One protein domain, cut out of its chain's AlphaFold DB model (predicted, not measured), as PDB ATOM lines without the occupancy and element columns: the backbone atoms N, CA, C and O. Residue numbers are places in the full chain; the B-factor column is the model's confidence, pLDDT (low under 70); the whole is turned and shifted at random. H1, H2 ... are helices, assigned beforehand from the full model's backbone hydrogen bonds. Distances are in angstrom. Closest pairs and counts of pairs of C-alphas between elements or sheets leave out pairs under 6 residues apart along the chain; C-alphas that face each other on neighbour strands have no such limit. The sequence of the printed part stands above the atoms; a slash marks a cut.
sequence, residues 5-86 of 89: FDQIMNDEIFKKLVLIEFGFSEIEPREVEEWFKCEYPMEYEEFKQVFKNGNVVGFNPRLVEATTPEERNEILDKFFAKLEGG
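Overview. This is residues 5 to 86 of the 89 residues of an uncharacterized protein of Gracilibacillus ureilyticus (UniProt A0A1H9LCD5). Four short helices, H1 to H4, make a loose, angular cluster, with H4 at one end; a long link loops back past it to H5, whose residues 76 to 84 stick out at the opposite end. The printed part has 82 residues with five named helices, H1 to H5 in chain order, and is all helix. It is only just loose, close to compact, with a radius of gyration of the C-alphas of 14.3 A and spans of 46 by 26 by 19 A.

Along the chain. Find C-alpha 5 at (176.322, 141.485, 173.264), where H1, residues 5 to 10, begins. Next come H2, residues 12 to 22, 15.5 A long; H3, residues 29 to 39, 15.3 A; and H4, residues 41 to 52, 16.4 A. H5, residues 69 to 84, runs 22.2 A to C-alpha 84 at (160.718, 152.373, 147.569).

Arrangement. H1 and H2 touch only at the corner, the closest C-alphas being Met 9 and Lys 15, 4.6 A apart. H1 and H3 only just touch, with 3 pairs of C-alphas within 8 A, closest Phe 5 and Pro 29 at 5.9 A. H4 is close to but not clearly touching H3, closest C-alphas Lys 37 and Tyr 44 at 5.5 A. H5 is apart from H1, H3 and H4, and only just from H2, at 8.2 A. Each O i to N i+4 pair is within hydrogen-bond range in H1, H3 and H5, 6 of 7 in H2 and 7 of 8 in H4.

Size, cuts and confidence. The C-alphas farthest apart, Asn 55 and Gly 86, are 47.1 A apart. The printed part has no cut; the link from H4 to H5, residues 53 to 68, is long. Look for pLDDT under 70 at residues 49 to 67, 79 and 81 to 86.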
ATOM      1  N   PHE A   5     176.597 140.210 173.928       84.00
ATOM      2  CA  PHE A   5     176.322 141.485 173.264       84.00
ATOM      3  C   PHE A   5     177.327 141.821 172.146       84.00
ATOM      4  O   PHE A   5     176.920 142.153 171.037       84.00
ATOM      5  N   ASP A   6     178.636 141.670 172.381       83.00
ATOM      6  CA  ASP A   6     179.638 141.950 171.340       83.00
ATOM      7  C   ASP A   6     179.505 141.011 170.132       83.00
ATOM      8  O   ASP A   6     179.780 141.427 169.012       83.00
ATOM      9  N   GLN A   7     179.110 139.747 170.321       84.06
ATOM     10  CA  GLN A   7     178.856 138.824 169.201       84.06
ATOM     11  C   GLN A   7     177.640 139.280 168.395       84.06
ATOM     12  O   GLN A   7     177.722 139.385 167.174       84.06
ATOM     13  N   ILE A   8     176.553 139.623 169.092       86.31
ATOM     14  CA  ILE A   8     175.316 140.132 168.492       86.31
ATOM     15  C   ILE A   8     175.608 141.384 167.654       86.31
ATOM     16  O   ILE A   8     175.170 141.479 166.514       86.31
ATOM     17  N   MET A   9     176.398 142.319 168.189       84.88
ATOM     18  CA  MET A   9     176.750 143.566 167.503       84.88
ATOM     19  C   MET A   9     177.822 143.399 166.412       84.88
ATOM     20  O   MET A   9     177.942 144.274 165.555       84.88
ATOM     21  N   ASN A  10     178.603 142.310 166.419       85.75
ATOM     22  CA  ASN A  10     179.547 141.980 165.339       85.75
ATOM     23  C   ASN A  10     178.875 141.255 164.164       85.75
ATOM     24  O   ASN A  10     179.412 141.280 163.056       85.75
ATOM     25  N   ASP A  11     177.736 140.604 164.387       86.50
ATOM     26  CA  ASP A  11     176.968 139.961 163.327       86.50
ATOM     27  C   ASP A  11     176.108 140.996 162.583       86.50
ATOM     28  O   ASP A  11     175.284 141.693 163.176       86.50
ATOM     29  N   GLU A  12     176.286 141.121 161.265       84.88
ATOM     30  CA  GLU A  12     175.578 142.132 160.468       84.88
ATOM     31  C   GLU A  12     174.054 141.950 160.443       84.88
ATOM     32  O   GLU A  12     173.327 142.925 160.221       84.88
ATOM     33  N   ILE A  13     173.559 140.722 160.610       88.62
ATOM     34  CA  ILE A  13     172.125 140.426 160.626       88.62
ATOM     35  C   ILE A  13     171.571 140.820 161.990       88.62
ATOM     36  O   ILE A  13     170.620 141.603 162.064       88.62
ATOM     37  N   PHE A  14     172.196 140.346 163.066       88.75
ATOM     38  CA  PHE A  14     171.703 140.604 164.415       88.75
ATOM     39  C   PHE A  14     171.901 142.054 164.859       88.75
ATOM     40  O   PHE A  14     170.981 142.614 165.453       88.75
ATOM     41  N   LYS A  15     172.992 142.725 164.465       87.69
ATOM     42  CA  LYS A  15     173.168 144.175 164.670       87.69
ATOM     43  C   LYS A  15     171.993 144.965 164.087       87.69
ATOM     44  O   LYS A  15     171.471 145.860 164.743       87.69
ATOM     45  N   LYS A  16     171.540 144.638 162.871       86.62
ATOM     46  CA  LYS A  16     170.389 145.322 162.249       86.62
ATOM     47  C   LYS A  16     169.098 145.071 163.013       86.62
ATOM     48  O   LYS A  16     168.328 146.005 163.188       86.62
ATOM     49  N   LEU A  17     168.868 143.839 163.460       88.38
ATOM     50  CA  LEU A  17     167.677 143.493 164.235       88.38
ATOM     51  C   LEU A  17     167.650 144.236 165.577       88.38
ATOM     52  O   LEU A  17     166.628 144.822 165.916       88.38
ATOM     53  N   VAL A  18     168.789 144.319 166.270       88.12
ATOM     54  CA  VAL A  18     168.931 145.118 167.498       88.12
ATOM     55  C   VAL A  18     168.638 146.595 167.241       88.12
ATOM     56  O   VAL A  18     167.886 147.201 167.994       88.12
ATOM     57  N   LEU A  19     169.178 147.177 166.165       85.75
ATOM     58  CA  LEU A  19     168.933 148.583 165.818       85.75
ATOM     59  C   LEU A  19     167.476 148.863 165.418       85.75
ATOM     60  O   LEU A  19     166.995 149.979 165.606       85.75
ATOM     61  N   ILE A  20     166.776 147.874 164.857       85.25
ATOM     62  CA  ILE A  20     165.348 147.979 164.536       85.25
ATOM     63  C   ILE A  20     164.504 147.926 165.815       85.25
ATOM     64  O   ILE A  20     163.585 148.729 165.950       85.25
ATOM     65  N   GLU A  21     164.823 147.020 166.741       85.31
ATOM     66  CA  GLU A  21     164.058 146.814 167.977       85.31
ATOM     67  C   GLU A  21     164.299 147.922 169.014       85.31
ATOM     68  O   GLU A  21     163.359 148.514 169.540       85.31
ATOM     69  N   PHE A  22     165.566 148.234 169.296       85.06
ATOM     70  CA  PHE A  22     165.975 149.163 170.358       85.06
ATOM     71  C   PHE A  22     166.249 150.583 169.852       85.06
ATOM     72  O   PHE A  22     166.433 151.510 170.643       85.06
ATOM     73  N   GLY A  23     166.262 150.777 168.534       81.00
ATOM     74  CA  GLY A  23     166.608 152.045 167.909       81.00
ATOM     75  C   GLY A  23     168.117 152.285 167.800       81.00
ATOM     76  O   GLY A  23     168.959 151.466 168.159       81.00
ATOM     77  N   PHE A  24     168.463 153.456 167.264       77.50
ATOM     78  CA  PHE A  24     169.841 153.856 166.948       77.50
ATOM     79  C   PHE A  24     170.493 154.724 168.040       77.50
ATOM     80  O   PHE A  24     171.455 155.437 167.764       77.50
ATOM     81  N   SER A  25     169.921 154.744 169.243       75.69
ATOM     82  CA  SER A  25     170.405 155.526 170.385       75.69
ATOM     83  C   SER A  25     171.344 154.707 171.279       75.69
ATOM     84  O   SER A  25     171.836 153.648 170.889       75.69
ATOM     85  N   GLU A  26     171.620 155.206 172.485       78.50
ATOM     86  CA  GLU A  26     172.259 154.413 173.531       78.50
ATOM     87  C   GLU A  26     171.393 153.191 173.858       78.50
ATOM     88  O   GLU A  26     170.195 153.330 174.116       78.50
ATOM     89  N   ILE A  27     172.004 152.007 173.830       83.56
ATOM     90  CA  ILE A  27     171.348 150.737 174.153       83.56
ATOM     91  C   ILE A  27     171.983 150.127 175.397       83.56
ATOM     92  O   ILE A  27     173.204 150.185 175.586       83.56
ATOM     93  N   GLU A  28     171.154 149.529 176.253       83.94
ATOM     94  CA  GLU A  28     171.633 148.748 177.387       83.94
ATOM     95  C   GLU A  28     171.984 147.327 176.925       83.94
ATOM     96  O   GLU A  28     171.097 146.583 176.495       83.94
ATOM     97  N   PRO A  29     173.248 146.881 177.068       84.00
ATOM     98  CA  PRO A  29     173.649 145.533 176.663       84.00
ATOM     99  C   PRO A  29     172.818 144.425 177.315       84.00
ATOM    100  O   PRO A  29     172.610 143.368 176.728       84.00
ATOM    101  N   ARG A  30     172.319 144.673 178.532       83.94
ATOM    102  CA  ARG A  30     171.482 143.725 179.266       83.94
ATOM    103  C   ARG A  30     170.130 143.507 178.595       83.94
ATOM    104  O   ARG A  30     169.723 142.358 178.458       83.94
ATOM    105  N   GLU A  31     169.449 144.581 178.207       85.62
ATOM    106  CA  GLU A  31     168.132 144.486 177.572       85.62
ATOM    107  C   GLU A  31     168.242 143.781 176.218       85.62
ATOM    108  O   GLU A  31     167.433 142.912 175.902       85.62
ATOM    109  N   VAL A  32     169.312 144.070 175.474       86.81
ATOM    110  CA  VAL A  32     169.628 143.403 174.207       86.81
ATOM    111  C   VAL A  32     169.893 141.913 174.413       86.81
ATOM    112  O   VAL A  32     169.355 141.095 173.673       86.81
ATOM    113  N   GLU A  33     170.683 141.527 175.419       87.06
ATOM    114  CA  GLU A  33     170.925 140.111 175.719       87.06
ATOM    115  C   GLU A  33     169.657 139.381 176.195       87.06
ATOM    116  O   GLU A  33     169.448 138.228 175.816       87.06
ATOM    117  N   GLU A  34     168.810 140.020 177.010       88.44
ATOM    118  CA  GLU A  34     167.539 139.439 177.471       88.44
ATOM    119  C   GLU A  34     166.550 139.260 176.311       88.44
ATOM    120  O   GLU A  34     165.966 138.182 176.180       88.44
ATOM    121  N   TRP A  35     166.419 140.256 175.433       91.38
ATOM    122  CA  TRP A  35     165.617 140.160 174.211       91.38
ATOM    123  C   TRP A  35     166.150 139.085 173.263       91.38
ATOM    124  O   TRP A  35     165.400 138.205 172.843       91.38
ATOM    125  N   PHE A  36     167.457 139.078 172.998       89.69
ATOM    126  CA  PHE A  36     168.078 138.113 172.094       89.69
ATOM    127  C   PHE A  36     167.919 136.678 172.600       89.69
ATOM    128  O   PHE A  36     167.666 135.762 171.825       89.69
ATOM    129  N   LYS A  37     168.008 136.472 173.917       88.44
ATOM    130  CA  LYS A  37     167.754 135.172 174.542       88.44
ATOM    131  C   LYS A  37     166.307 134.696 174.361       88.44
ATOM    132  O   LYS A  37     166.084 133.486 174.310       88.44
ATOM    133  N   CYS A  38     165.341 135.612 174.323       88.75
ATOM    134  CA  CYS A  38     163.926 135.292 174.130       88.75
ATOM    135  C   CYS A  38     163.594 135.014 172.658       88.75
ATOM    136  O   CYS A  38     162.956 134.004 172.373       88.75
ATOM    137  N   GLU A  39     164.052 135.870 171.742       89.50
ATOM    138  CA  GLU A  39     163.713 135.791 170.315       89.50
ATOM    139  C   GLU A  39     164.585 134.787 169.540       89.50
ATOM    140  O   GLU A  39     164.094 134.098 168.646       89.50
ATOM    141  N   TYR A  40     165.862 134.650 169.918       90.69
ATOM    142  CA  TYR A  40     166.864 133.813 169.240       90.69
ATOM    143  C   TYR A  40     167.555 132.845 170.222       90.69
ATOM    144  O   TYR A  40     168.769 132.910 170.447       90.69
ATOM    145  N   PRO A  41     166.803 131.930 170.869       87.62
ATOM    146  CA  PRO A  41     167.337 131.089 171.938       87.62
ATOM    147  C   PRO A  41     168.412 130.094 171.471       87.62
ATOM    148  O   PRO A  41     169.271 129.717 172.273       87.62
ATOM    149  N   MET A  42     168.380 129.650 170.207       87.88
ATOM    150  CA  MET A  42     169.377 128.717 169.662       87.88
ATOM    151  C   MET A  42     170.718 129.424 169.457       87.88
ATOM    152  O   MET A  42     171.741 128.982 169.978       87.88
ATOM    153  N   GLU A  43     170.686 130.572 168.792       86.88
ATOM    154  CA  GLU A  43     171.842 131.405 168.486       86.88
ATOM    155  C   GLU A  43     172.446 131.999 169.760       86.88
ATOM    156  O   GLU A  43     173.667 132.077 169.896       86.88
ATOM    157  N   TYR A  44     171.613 132.333 170.753       86.25
ATOM    158  CA  TYR A  44     172.082 132.742 172.075       86.25
ATOM    159  C   TYR A  44     172.912 131.643 172.750       86.25
ATOM    160  O   TYR A  44     173.984 131.917 173.297       86.25
ATOM    161  N   GLU A  45     172.454 130.388 172.713       84.62
ATOM    162  CA  GLU A  45     173.215 129.272 173.280       84.62
ATOM    163  C   GLU A  45     174.485 128.969 172.466       84.62
ATOM    164  O   GLU A  45     175.516 128.671 173.071       84.62
ATOM    165  N   GLU A  46     174.475 129.121 171.138       85.06
ATOM    166  CA  GLU A  46     175.687 129.024 170.308       85.06
ATOM    167  C   GLU A  46     176.711 130.108 170.664       85.06
ATOM    168  O   GLU A  46     177.868 129.801 170.969       85.06
ATOM    169  N   PHE A  47     176.286 131.373 170.723       81.00
ATOM    170  CA  PHE A  47     177.151 132.503 171.064       81.00
ATOM    171  C   PHE A  47     177.719 132.360 172.471       81.00
ATOM    172  O   PHE A  47     178.895 132.632 172.701       81.00
ATOM    173  N   LYS A  48     176.926 131.845 173.411       77.00
ATOM    174  CA  LYS A  48     177.359 131.535 174.775       77.00
ATOM    175  C   LYS A  48     178.338 130.359 174.840       77.00
ATOM    176  O   LYS A  48     179.256 130.379 175.663       77.00
ATOM    177  N   GLN A  49     178.186 129.338 173.993       69.25
ATOM    178  CA  GLN A  49     179.104 128.194 173.950       69.25
ATOM    179  C   GLN A  49     180.500 128.568 173.453       69.25
ATOM    180  O   GLN A  49     181.479 128.041 173.986       69.25
ATOM    181  N   VAL A  50     180.613 129.544 172.544       64.19
ATOM    182  CA  VAL A  50     181.908 130.119 172.130       64.19
ATOM    183  C   VAL A  50     182.719 130.617 173.340       64.19
ATOM    184  O   VAL A  50     183.949 130.556 173.328       64.19
ATOM    185  N   PHE A  51     182.056 131.012 174.433       59.97
ATOM    186  CA  PHE A  51     182.698 131.486 175.663       59.97
ATOM    187  C   PHE A  51     182.884 130.420 176.753       59.97
ATOM    188  O   PHE A  51     183.696 130.608 177.657       59.97
ATOM    189  N   LYS A  52     182.212 129.262 176.683       52.47
ATOM    190  CA  LYS A  52     182.437 128.170 177.655       52.47
ATOM    191  C   LYS A  52     183.852 127.578 177.580       52.47
ATOM    192  O   LYS A  52     184.319 127.034 178.576       52.47
ATOM    193  N   ASN A  53     184.557 127.749 176.457       52.78
ATOM    194  CA  ASN A  53     185.967 127.364 176.308       52.78
ATOM    195  C   ASN A  53     186.971 128.440 176.768       52.78
ATOM    196  O   ASN A  53     188.175 128.191 176.764       52.78
ATOM    197  N   GLY A  54     186.509 129.613 177.202       49.00
ATOM    198  CA  GLY A  54     187.366 130.672 177.722       49.00
ATOM    199  C   GLY A  54     186.615 131.509 178.744       49.00
ATOM    200  O   GLY A  54     185.903 132.422 178.354       49.00
ATOM    201  N   ASN A  55     186.778 131.166 180.030       44.31
ATOM    202  CA  ASN A  55     186.321 131.894 181.225       44.31
ATOM    203  C   ASN A  55     185.502 133.163 180.932       44.31
ATOM    204  O   ASN A  55     186.063 134.243 180.729       44.31
ATOM    205  N   VAL A  56     184.173 133.024 180.959       47.44
ATOM    206  CA  VAL A  56     183.231 134.142 180.854       47.44
ATOM    207  C   VAL A  56     183.432 135.052 182.059       47.44
ATOM    208  O   VAL A  56     182.996 134.750 183.168       47.44
ATOM    209  N   VAL A  57     184.109 136.171 181.848       48.75
ATOM    210  CA  VAL A  57     184.153 137.272 182.803       48.75
ATOM    211  C   VAL A  57     183.878 138.531 182.002       48.75
ATOM    212  O   VAL A  57     184.567 138.791 181.018       48.75
ATOM    213  N   GLY A  58     182.868 139.291 182.415       49.47
ATOM    214  CA  GLY A  58     182.630 140.645 181.929       49.47
ATOM    215  C   GLY A  58     181.187 140.893 181.529       49.47
ATOM    216  O   GLY A  58     180.880 140.926 180.350       49.47
ATOM    217  N   PHE A  59     180.319 141.135 182.510       53.69
ATOM    218  CA  PHE A  59     179.171 142.006 182.267       53.69
ATOM    219  C   PHE A  59     179.717 143.402 181.958       53.69
ATOM    220  O   PHE A  59     180.560 143.895 182.713       53.69
ATOM    221  N   ASN A  60     179.259 144.030 180.876       50.88
ATOM    222  CA  ASN A  60     179.553 145.431 180.598       50.88
ATOM    223  C   ASN A  60     178.306 146.267 180.952       50.88
ATOM    224  O   ASN A  60     177.377 146.331 180.156       50.88
ATOM    225  N   PRO A  61     178.223 146.854 182.161       52.47
ATOM    226  CA  PRO A  61     177.016 147.523 182.657       52.47
ATOM    227  C   PRO A  61     176.850 148.961 182.137       52.47
ATOM    228  O   PRO A  61     176.117 149.741 182.738       52.47
ATOM    229  N   ARG A  62     177.581 149.365 181.094       56.50
ATOM    230  CA  ARG A  62     177.500 150.723 180.543       56.50
ATOM    231  C   ARG A  62     176.639 150.725 179.291       56.50
ATOM    232  O   ARG A  62     176.771 149.819 178.474       56.50
ATOM    233  N   LEU A  63     175.821 151.767 179.157       56.56
ATOM    234  CA  LEU A  63     175.190 152.147 177.899       56.56
ATOM    235  C   LEU A  63     176.265 152.239 176.814       56.56
ATOM    236  O   LEU A  63     177.342 152.801 177.043       56.56
ATOM    237  N   VAL A  64     175.986 151.632 175.667       62.75
ATOM    238  CA  VAL A  64     176.876 151.658 174.508       62.75
ATOM    239  C   VAL A  64     176.143 152.386 173.393       62.75
ATOM    240  O   VAL A  64     174.982 152.087 173.117       62.75
ATOM    241  N   GLU A  65     176.809 153.345 172.749       64.31
ATOM    242  CA  GLU A  65     176.302 153.918 171.502       64.31
ATOM    243  C   GLU A  65     176.240 152.804 170.454       64.31
ATOM    244  O   GLU A  65     177.262 152.226 170.078       64.31
ATOM    245  N   ALA A  66     175.025 152.467 170.015       61.91
ATOM    246  CA  ALA A  66     174.792 151.334 169.125       61.91
ATOM    247  C   ALA A  66     175.410 151.535 167.732       61.91
ATOM    248  O   ALA A  66     175.756 150.569 167.043       61.91
ATOM    249  N   THR A  67     175.508 152.792 167.297       63.56
ATOM    250  CA  THR A  67     176.009 153.183 165.981       63.56
ATOM    251  C   THR A  67     176.360 154.671 165.956       63.56
ATOM    252  O   THR A  67     175.863 155.433 166.787       63.56
ATOM    253  N   THR A  68     177.177 155.109 164.996       73.88
ATOM    254  CA  THR A  68     177.395 156.548 164.767       73.88
ATOM    255  C   THR A  68     176.256 157.162 163.934       73.88
ATOM    256  O   THR A  68     175.530 156.439 163.241       73.88
ATOM    257  N   PRO A  69     176.074 158.498 163.947       71.06
ATOM    258  CA  PRO A  69     175.073 159.167 163.112       71.06
ATOM    259  C   PRO A  69     175.207 158.849 161.614       71.06
ATOM    260  O   PRO A  69     174.205 158.774 160.905       71.06
ATOM    261  N   GLU A  70     176.434 158.650 161.132       72.81
ATOM    262  CA  GLU A  70     176.732 158.319 159.739       72.81
ATOM    263  C   GLU A  70     176.283 156.896 159.385       72.81
ATOM    264  O   GLU A  70     175.557 156.710 158.408       72.81
ATOM    265  N   GLU A  71     176.642 155.904 160.204       70.38
ATOM    266  CA  GLU A  71     176.195 154.516 160.022       70.38
ATOM    267  C   GLU A  71     174.664 154.397 160.122       70.38
ATOM    268  O   GLU A  71     174.037 153.674 159.344       70.38
ATOM    269  N   ARG A  72     174.041 155.147 161.041       71.69
ATOM    270  CA  ARG A  72     172.581 155.237 161.155       71.69
ATOM    271  C   ARG A  72     171.944 155.686 159.840       71.69
ATOM    272  O   ARG A  72     170.981 155.064 159.394       71.69
ATOM    273  N   ASN A  73     172.456 156.760 159.240       74.56
ATOM    274  CA  ASN A  73     171.907 157.296 157.995       74.56
ATOM    275  C   ASN A  73     172.049 156.291 156.844       74.56
ATOM    276  O   ASN A  73     171.089 156.087 156.110       74.56
ATOM    277  N   GLU A  74     173.174 155.574 156.741       78.12
ATOM    278  CA  GLU A  74     173.333 154.527 155.722       78.12
ATOM    279  C   GLU A  74     172.350 153.356 155.890       78.12
ATOM    280  O   GLU A  74     171.875 152.791 154.899       78.12
ATOM    281  N   ILE A  75     172.051 152.955 157.132       71.56
ATOM    282  CA  ILE A  75     171.085 151.884 157.408       71.56
ATOM    283  C   ILE A  75     169.671 152.340 157.043       71.56
ATOM    284  O   ILE A  75     168.941 151.586 156.393       71.56
ATOM    285  N   LEU A  76     169.301 153.568 157.416       73.12
ATOM    286  CA  LEU A  76     168.003 154.152 157.077       73.12
ATOM    287  C   LEU A  76     167.840 154.309 155.563       73.12
ATOM    288  O   LEU A  76     166.833 153.854 155.025       73.12
ATOM    289  N   ASP A  77     168.839 154.845 154.861       75.50
ATOM    290  CA  ASP A  77     168.798 155.018 153.406       75.50
ATOM    291  C   ASP A  77     168.626 153.677 152.682       75.50
ATOM    292  O   ASP A  77     167.803 153.560 151.775       75.50
ATOM    293  N   LYS A  78     169.331 152.622 153.111       72.12
ATOM    294  CA  LYS A  78     169.159 151.271 152.544       72.12
ATOM    295  C   LYS A  78     167.787 150.673 152.855       72.12
ATOM    296  O   LYS A  78     167.240 149.952 152.020       72.12
ATOM    297  N   PHE A  79     167.239 150.934 154.042       69.12
ATOM    298  CA  PHE A  79     165.917 150.451 154.432       69.12
ATOM    299  C   PHE A  79     164.812 151.138 153.618       69.12
ATOM    300  O   PHE A  79     163.970 150.454 153.036       69.12
ATOM    301  N   PHE A  80     164.863 152.466 153.491       70.38
ATOM    302  CA  PHE A  80     163.919 153.229 152.676       70.38
ATOM    303  C   PHE A  80     164.068 152.927 151.183       70.38
ATOM    304  O   PHE A  80     163.061 152.677 150.530       70.38
ATOM    305  N   ALA A  81     165.288 152.797 150.654       66.88
ATOM    306  CA  ALA A  81     165.502 152.383 149.265       66.88
ATOM    307  C   ALA A  81     164.918 150.989 148.966       66.88
ATOM    308  O   ALA A  81     164.431 150.735 147.865       66.88
ATOM    309  N   LYS A  82     164.931 150.077 149.947       62.59
ATOM    310  CA  LYS A  82     164.311 148.751 149.819       62.59
ATOM    311  C   LYS A  82     162.779 148.803 149.880       62.59
ATOM    312  O   LYS A  82     162.140 147.971 149.244       62.59
ATOM    313  N   LEU A  83     162.202 149.763 150.603       60.34
ATOM    314  CA  LEU A  83     160.755 150.003 150.623       60.34
ATOM    315  C   LEU A  83     160.270 150.707 149.345       60.34
ATOM    316  O   LEU A  83     159.217 150.359 148.823       60.34
ATOM    317  N   GLU A  84     161.050 151.642 148.801       60.91
ATOM    318  CA  GLU A  84     160.718 152.373 147.569       60.91
ATOM    319  C   GLU A  84     160.982 151.560 146.286       60.91
ATOM    320  O   GLU A  84     160.387 151.828 145.244       60.91
ATOM    321  N   GLY A  85     161.840 150.537 146.347       56.94
ATOM    322  CA  GLY A  85     162.097 149.608 145.239       56.94
ATOM    323  C   GLY A  85     161.090 148.457 145.105       56.94
ATOM    324  O   GLY A  85     161.293 147.587 144.261       56.94
ATOM    325  N   GLY A  86     160.046 148.419 145.942       51.41
ATOM    326  CA  GLY A  86     159.082 147.317 146.052       51.41
ATOM    327  C   GLY A  86     157.867 147.363 145.119       51.41
ATOM    328  O   GLY A  86     157.023 146.485 145.234       51.41
TER     329      GLY A  86